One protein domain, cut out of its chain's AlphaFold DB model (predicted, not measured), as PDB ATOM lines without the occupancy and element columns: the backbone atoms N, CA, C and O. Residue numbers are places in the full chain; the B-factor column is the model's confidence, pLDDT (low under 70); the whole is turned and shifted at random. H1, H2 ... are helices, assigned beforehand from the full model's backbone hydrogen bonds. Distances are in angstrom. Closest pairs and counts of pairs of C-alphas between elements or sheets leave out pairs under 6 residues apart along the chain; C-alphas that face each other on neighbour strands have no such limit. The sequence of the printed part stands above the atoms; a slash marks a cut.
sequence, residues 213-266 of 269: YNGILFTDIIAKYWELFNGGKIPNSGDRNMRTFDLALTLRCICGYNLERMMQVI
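Overview. This is residues 213 to 266 of the 269 residues of an uncharacterized protein of Prevotella ruminicola (UniProt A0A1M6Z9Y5). Three short helices make a small body in which their centres form a triangle: H1 is on one side, H2 crosses it at a steep angle on the other, and H3 stands almost square to both, its last turn by the start of H1. Contacts between the helices are few, and the turn at residues 236 to 242, which includes the first residues of H2, sticks out. The printed part has 54 residues, with H1, H2 and H3 in that order and no named strand, and its class is all helix. It is compact, with a radius of gyration of the C-alphas of 11.0 A and spans of 29 by 20 by 14 A.

Along the chain. Start at Tyr 213 and read on to C-alpha 218 at (353.532, 227.970, 331.663), where H1 begins; it runs from residue 218 to 229, 16.0 A long. Next find C-alpha 240 at (361.010, 236.311, 346.206), where H2 begins, residues 240 to 251, 16.2 A. H3 takes residues 259 to 265 and ends at C-alpha 265 at (358.869, 231.218, 331.611).

Arrangement. Look first at Tyr 225 and Leu 247, the closest C-alphas of H1 and H2, 7.7 A apart: these helices are close but not clearly touching. They run opposite ways at a steep tilt of 68 degrees, only just short of about perpendicular. H2 and H3 are also close but not clearly touching, with the C-alphas of Ala 248 and Met 262 closest at 7.0 A, and are about perpendicular at 74 degrees. H1 and H3 are close but not clearly touching too, about perpendicular at 85 degrees, with the C-alphas of Phe 218 and Val 265 closest at 6.2 A. In H1, H2 and H3 every O i to N i+4 pair is within hydrogen-bond range.

Size, cuts and confidence. The C-alphas farthest apart are those of Gly 215 and Gly 238, at 33.2 A. The printed part has no cut, and both links, H1 to H2 and H2 to H3, are short. The mean pLDDT of the printed part is 85.1, and no printed residue is under 70.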
ATOM      1  N   TYR A 213     353.808 223.691 327.865       91.50
ATOM      2  CA  TYR A 213     354.184 222.313 328.132       91.50
ATOM      3  C   TYR A 213     352.957 221.423 327.936       91.50
ATOM      4  O   TYR A 213     351.964 221.555 328.649       91.50
ATOM      5  N   ASN A 214     353.022 220.524 326.950       93.00
ATOM      6  CA  ASN A 214     351.927 219.617 326.584       93.00
ATOM      7  C   ASN A 214     350.573 220.329 326.361       93.00
ATOM      8  O   ASN A 214     349.535 219.826 326.784       93.00
ATOM      9  N   GLY A 215     350.586 221.499 325.709       91.69
ATOM     10  CA  GLY A 215     349.379 222.282 325.412       91.69
ATOM     11  C   GLY A 215     348.838 223.112 326.580       91.69
ATOM     12  O   GLY A 215     347.739 223.650 326.481       91.69
ATOM     13  N   ILE A 216     349.568 223.193 327.699       93.25
ATOM     14  CA  ILE A 216     349.226 224.031 328.855       93.25
ATOM     15  C   ILE A 216     350.249 225.158 328.945       93.25
ATOM     16  O   ILE A 216     351.455 224.902 328.937       93.25
ATOM     17  N   LEU A 217     349.778 226.399 329.059       94.06
ATOM     18  CA  LEU A 217     350.658 227.554 329.192       94.06
ATOM     19  C   LEU A 217     351.442 227.489 330.502       94.06
ATOM     20  O   LEU A 217     350.900 227.171 331.565       94.06
ATOM     21  N   PHE A 218     352.718 227.865 330.454       93.50
ATOM     22  CA  PHE A 218     353.532 227.970 331.663       93.50
ATOM     23  C   PHE A 218     352.948 228.966 332.671       93.50
ATOM     24  O   PHE A 218     353.065 228.740 333.874       93.50
ATOM     25  N   THR A 219     352.250 230.008 332.213       92.25
ATOM     26  CA  THR A 219     351.517 230.935 333.087       92.25
ATOM     27  C   THR A 219     350.469 230.222 333.938       92.25
ATOM     28  O   THR A 219     350.354 230.505 335.130       92.25
ATOM     29  N   ASP A 220     349.758 229.250 333.365       93.75
ATOM     30  CA  ASP A 220     348.720 228.484 334.059       93.75
ATOM     31  C   ASP A 220     349.341 227.462 335.015       93.75
ATOM     32  O   ASP A 220     348.887 227.300 336.151       93.75
ATOM     33  N   ILE A 221     350.433 226.819 334.591       94.12
ATOM     34  CA  ILE A 221     351.212 225.899 335.432       94.12
ATOM     35  C   ILE A 221     351.754 226.637 336.665       94.12
ATOM     36  O   ILE A 221     351.629 226.146 337.789       94.12
ATOM     37  N   ILE A 222     352.316 227.834 336.479       93.19
ATOM     38  CA  ILE A 222     352.868 228.669 337.553       93.19
ATOM     39  C   ILE A 222     351.754 229.189 338.469       93.19
ATOM     40  O   ILE A 222     351.897 229.142 339.691       93.19
ATOM     41  N   ALA A 223     350.621 229.629 337.914       91.69
ATOM     42  CA  ALA A 223     349.466 230.027 338.715       91.69
ATOM     43  C   ALA A 223     348.982 228.870 339.603       91.69
ATOM     44  O   ALA A 223     348.751 229.060 340.803       91.69
ATOM     45  N   LYS A 224     348.917 227.651 339.049       93.50
ATOM     46  CA  LYS A 224     348.533 226.461 339.812       93.50
ATOM     47  C   LYS A 224     349.558 226.101 340.883       93.50
ATOM     48  O   LYS A 224     349.176 225.711 341.985       93.50
ATOM     49  N   TYR A 225     350.848 226.267 340.597       93.50
ATOM     50  CA  TYR A 225     351.904 226.098 341.591       93.50
ATOM     51  C   TYR A 225     351.706 227.046 342.782       93.50
ATOM     52  O   TYR A 225     351.739 226.605 343.931       93.50
ATOM     53  N   TRP A 226     351.426 228.329 342.538       91.19
ATOM     54  CA  TRP A 226     351.189 229.280 343.625       91.19
ATOM     55  C   TRP A 226     349.933 228.961 344.427       91.19
ATOM     56  O   TRP A 226     349.959 229.084 345.651       91.19
ATOM     57  N   GLU A 227     348.863 228.502 343.778       92.06
ATOM     58  CA  GLU A 227     347.658 228.009 344.454       92.06
ATOM     59  C   GLU A 227     347.992 226.882 345.444       92.06
ATOM     60  O   GLU A 227     347.594 226.949 346.607       92.06
ATOM     61  N   LEU A 228     348.778 225.893 345.007       85.50
ATOM     62  CA  LEU A 228     349.116 224.704 345.793       85.50
ATOM     63  C   LEU A 228     350.148 224.968 346.898       85.50
ATOM     64  O   LEU A 228     350.006 224.450 348.005       85.50
ATOM     65  N   PHE A 229     351.186 225.755 346.608       82.88
ATOM     66  CA  PHE A 229     352.385 225.844 347.451       82.88
ATOM     67  C   PHE A 229     352.589 227.211 348.114       82.88
ATOM     68  O   PHE A 229     353.447 227.349 348.987       82.88
ATOM     69  N   ASN A 230     351.791 228.221 347.745       86.88
ATOM     70  CA  ASN A 230     351.844 229.554 348.352       86.88
ATOM     71  C   ASN A 230     350.453 230.168 348.602       86.88
ATOM     72  O   ASN A 230     350.310 231.389 348.696       86.88
ATOM     73  N   GLY A 231     349.405 229.338 348.701       84.88
ATOM     74  CA  GLY A 231     348.039 229.781 349.001       84.88
ATOM     75  C   GLY A 231     347.474 230.779 347.984       84.88
ATOM     76  O   GLY A 231     346.762 231.707 348.362       84.88
ATOM     77  N   GLY A 232     347.867 230.642 346.717       85.00
ATOM     78  CA  GLY A 232     347.490 231.524 345.610       85.00
ATOM     79  C   GLY A 232     348.220 232.868 345.588       85.00
ATOM     80  O   GLY A 232     347.928 233.702 344.736       85.00
ATOM     81  N   LYS A 233     349.158 233.111 346.513       82.19
ATOM     82  CA  LYS A 233     349.890 234.378 346.590       82.19
ATOM     83  C   LYS A 233     351.129 234.344 345.702       82.19
ATOM     84  O   LYS A 233     351.876 233.369 345.688       82.19
ATOM     85  N   ILE A 234     351.377 235.449 345.011       81.94
ATOM     86  CA  ILE A 234     352.628 235.677 344.281       81.94
ATOM     87  C   ILE A 234     353.724 236.049 345.305       81.94
ATOM     88  O   ILE A 234     353.403 236.700 346.308       81.94
ATOM     89  N   PRO A 235     354.992 235.643 345.106       81.06
ATOM     90  CA  PRO A 235     356.086 236.002 346.009       81.06
ATOM     91  C   PRO A 235     356.250 237.516 346.190       81.06
ATOM     92  O   PRO A 235     356.126 238.291 345.239       81.06
ATOM     93  N   ASN A 236     356.567 237.939 347.413       81.06
ATOM     94  CA  ASN A 236     356.846 239.336 347.753       81.06
ATOM     95  C   ASN A 236     358.361 239.563 347.884       81.06
ATOM     96  O   ASN A 236     359.142 238.622 347.824       81.06
ATOM     97  N   SER A 237     358.814 240.805 348.068       73.88
ATOM     98  CA  SER A 237     360.253 241.120 348.112       73.88
ATOM     99  C   SER A 237     361.037 240.368 349.198       73.88
ATOM    100  O   SER A 237     362.231 240.149 349.022       73.88
ATOM    101  N   GLY A 238     360.394 239.976 350.304       70.12
ATOM    102  CA  GLY A 238     361.040 239.285 351.422       70.12
ATOM    103  C   GLY A 238     361.298 237.797 351.178       70.12
ATOM    104  O   GLY A 238     362.243 237.253 351.742       70.12
ATOM    105  N   ASP A 239     360.500 237.142 350.327       75.81
ATOM    106  CA  ASP A 239     360.621 235.708 350.026       75.81
ATOM    107  C   ASP A 239     360.834 235.394 348.536       75.81
ATOM    108  O   ASP A 239     361.030 234.229 348.181       75.81
ATOM    109  N   ARG A 240     360.874 236.420 347.670       76.94
ATOM    110  CA  ARG A 240     361.010 236.311 346.206       76.94
ATOM    111  C   ARG A 240     362.083 235.315 345.798       76.94
ATOM    112  O   ARG A 240     361.791 234.411 345.024       76.94
ATOM    113  N   ASN A 241     363.296 235.445 346.331       74.62
ATOM    114  CA  ASN A 241     364.434 234.619 345.916       74.62
ATOM    115  C   ASN A 241     364.236 233.139 346.271       74.62
ATOM    116  O   ASN A 241     364.469 232.271 345.434       74.62
ATOM    117  N   MET A 242     363.752 232.856 347.482       77.12
ATOM    118  CA  MET A 242     363.469 231.490 347.933       77.12
ATOM    119  C   MET A 242     362.346 230.865 347.100       77.12
ATOM    120  O   MET A 242     362.495 229.767 346.578       77.12
ATOM    121  N   ARG A 243     361.245 231.593 346.893       81.88
ATOM    122  CA  ARG A 243     360.099 231.093 346.123       81.88
ATOM    123  C   ARG A 243     360.407 230.913 344.640       81.88
ATOM    124  O   ARG A 243     359.915 229.977 344.024       81.88
ATOM    125  N   THR A 244     361.233 231.789 344.076       80.44
ATOM    126  CA  THR A 244     361.744 231.659 342.705       80.44
ATOM    127  C   THR A 244     362.566 230.389 342.555       80.44
ATOM    128  O   THR A 244     362.387 229.645 341.593       80.44
ATOM    129  N   PHE A 245     363.439 230.125 343.525       80.62
ATOM    130  CA  PHE A 245     364.252 228.921 343.553       80.62
ATOM    131  C   PHE A 245     363.388 227.657 343.656       80.62
ATOM    132  O   PHE A 245     363.559 226.741 342.852       80.62
ATOM    133  N   ASP A 246     362.405 227.635 344.559       81.88
ATOM    134  CA  ASP A 246     361.482 226.503 344.713       81.88
ATOM    135  C   ASP A 246     360.675 226.237 343.427       81.88
ATOM    136  O   ASP A 246     360.517 225.086 342.999       81.88
ATOM    137  N   LEU A 247     360.201 227.304 342.771       87.25
ATOM    138  CA  LEU A 247     359.497 227.213 341.494       87.25
ATOM    139  C   LEU A 247     360.415 226.650 340.399       87.25
ATOM    140  O   LEU A 247     360.028 225.725 339.686       87.25
ATOM    141  N   ALA A 248     361.649 227.148 340.293       86.31
ATOM    142  CA  ALA A 248     362.623 226.678 339.311       86.31
ATOM    143  C   ALA A 248     362.983 225.200 339.519       86.31
ATOM    144  O   ALA A 248     363.002 224.426 338.560       86.31
ATOM    145  N   LEU A 249     363.184 224.766 340.767       78.56
ATOM    146  CA  LEU A 249     363.412 223.357 341.094       78.56
ATOM    147  C   LEU A 249     362.249 222.457 340.677       78.56
ATOM    148  O   LEU A 249     362.476 221.317 340.264       78.56
ATOM    149  N   THR A 250     361.024 222.967 340.786       88.00
ATOM    150  CA  THR A 250     359.810 222.228 340.437       88.00
ATOM    151  C   THR A 250     359.631 222.133 338.923       88.00
ATOM    152  O   THR A 250     359.302 221.065 338.410       88.00
ATOM    153  N   LEU A 251     359.880 223.222 338.189       88.75
ATOM    154  CA  LEU A 251     359.624 223.293 336.746       88.75
ATOM    155  C   LEU A 251     360.805 222.840 335.871       88.75
ATOM    156  O   LEU A 251     360.618 222.619 334.673       88.75
ATOM    157  N   ARG A 252     362.012 222.663 336.426       89.00
ATOM    158  CA  ARG A 252     363.223 222.340 335.642       89.00
ATOM    159  C   ARG A 252     363.080 221.113 334.745       89.00
ATOM    160  O   ARG A 252     363.578 221.131 333.625       89.00
ATOM    161  N   CYS A 253     362.380 220.069 335.189       77.25
ATOM    162  CA  CYS A 253     362.206 218.855 334.391       77.25
ATOM    163  C   CYS A 253     361.306 219.092 333.170       77.25
ATOM    164  O   CYS A 253     361.642 218.653 332.073       77.25
ATOM    165  N   ILE A 254     360.218 219.856 333.325       87.81
ATOM    166  CA  ILE A 254     359.304 220.193 332.222       87.81
ATOM    167  C   ILE A 254     359.857 221.299 331.312       87.81
ATOM    168  O   ILE A 254     359.428 221.443 330.170       87.81
ATOM    169  N   CYS A 255     360.867 222.035 331.784       85.94
ATOM    170  CA  CYS A 255     361.697 222.921 330.967       85.94
ATOM    171  C   CYS A 255     362.854 222.179 330.269       85.94
ATOM    172  O   CYS A 255     363.682 222.820 329.623       85.94
ATOM    173  N   GLY A 256     362.953 220.849 330.400       80.56
ATOM    174  CA  GLY A 256     364.024 220.050 329.793       80.56
ATOM    175  C   GLY A 256     365.416 220.358 330.350       80.56
ATOM    176  O   GLY A 256     366.399 220.225 329.630       80.56
ATOM    177  N   TYR A 257     365.496 220.819 331.602       76.69
ATOM    178  CA  TYR A 257     366.720 221.283 332.266       76.69
ATOM    179  C   TYR A 257     367.459 222.401 331.504       76.69
ATOM    180  O   TYR A 257     368.644 222.636 331.731       76.69
ATOM    181  N   ASN A 258     366.761 223.115 330.614       79.31
ATOM    182  CA  ASN A 258     367.316 224.205 329.822       79.31
ATOM    183  C   ASN A 258     367.176 225.544 330.570       79.31
ATOM    184  O   ASN A 258     366.064 225.981 330.873       79.31
ATOM    185  N   LEU A 259     368.310 226.196 330.852       78.12
ATOM    186  CA  LEU A 259     368.360 227.454 331.605       78.12
ATOM    187  C   LEU A 259     367.649 228.610 330.889       78.12
ATOM    188  O   LEU A 259     366.888 229.328 331.530       78.12
ATOM    189  N   GLU A 260     367.843 228.766 329.578       82.00
ATOM    190  CA  GLU A 260     367.196 229.831 328.798       82.00
ATOM    191  C   GLU A 260     365.672 229.685 328.822       82.00
ATOM    192  O   GLU A 260     364.960 230.654 329.078       82.00
ATOM    193  N   ARG A 261     365.170 228.456 328.663       82.75
ATOM    194  CA  ARG A 261     363.739 228.151 328.738       82.75
ATOM    195  C   ARG A 261     363.169 228.431 330.124       82.75
ATOM    196  O   ARG A 261     362.078 228.979 330.226       82.75
ATOM    197  N   MET A 262     363.900 228.107 331.193       86.38
ATOM    198  CA  MET A 262     363.486 228.475 332.552       86.38
ATOM    199  C   MET A 262     363.424 229.998 332.733       86.38
ATOM    200  O   MET A 262     362.471 230.492 333.327       86.38
ATOM    201  N   MET A 263     364.395 230.745 332.194       84.31
ATOM    202  CA  MET A 263     364.411 232.211 332.261       84.31
ATOM    203  C   MET A 263     363.283 232.866 331.450       84.31
ATOM    204  O   MET A 263     362.788 233.916 331.851       84.31
ATOM    205  N   GLN A 264     362.849 232.252 330.344       85.88
ATOM    206  CA  GLN A 264     361.721 232.732 329.533       85.88
ATOM    207  C   GLN A 264     360.379 232.628 330.256       85.88
ATOM    208  O   GLN A 264     359.527 233.498 330.081       85.88
ATOM    209  N   VAL A 265     360.183 231.560 331.038       88.50
ATOM    210  CA  VAL A 265     358.869 231.218 331.611       88.50
ATOM    211  C   VAL A 265     358.729 231.596 333.086       88.50
ATOM    212  O   VAL A 265     357.618 231.833 333.554       88.50
ATOM    213  N   ILE A 266     359.835 231.685 333.831       85.75
ATOM    214  CA  ILE A 266     359.852 232.080 335.244       85.75
ATOM    215  C   ILE A 266     360.216 233.563 335.334       85.75
ATOM    216  O   ILE A 266     361.381 233.929 335.482       85.75
TER     217      ILE A 266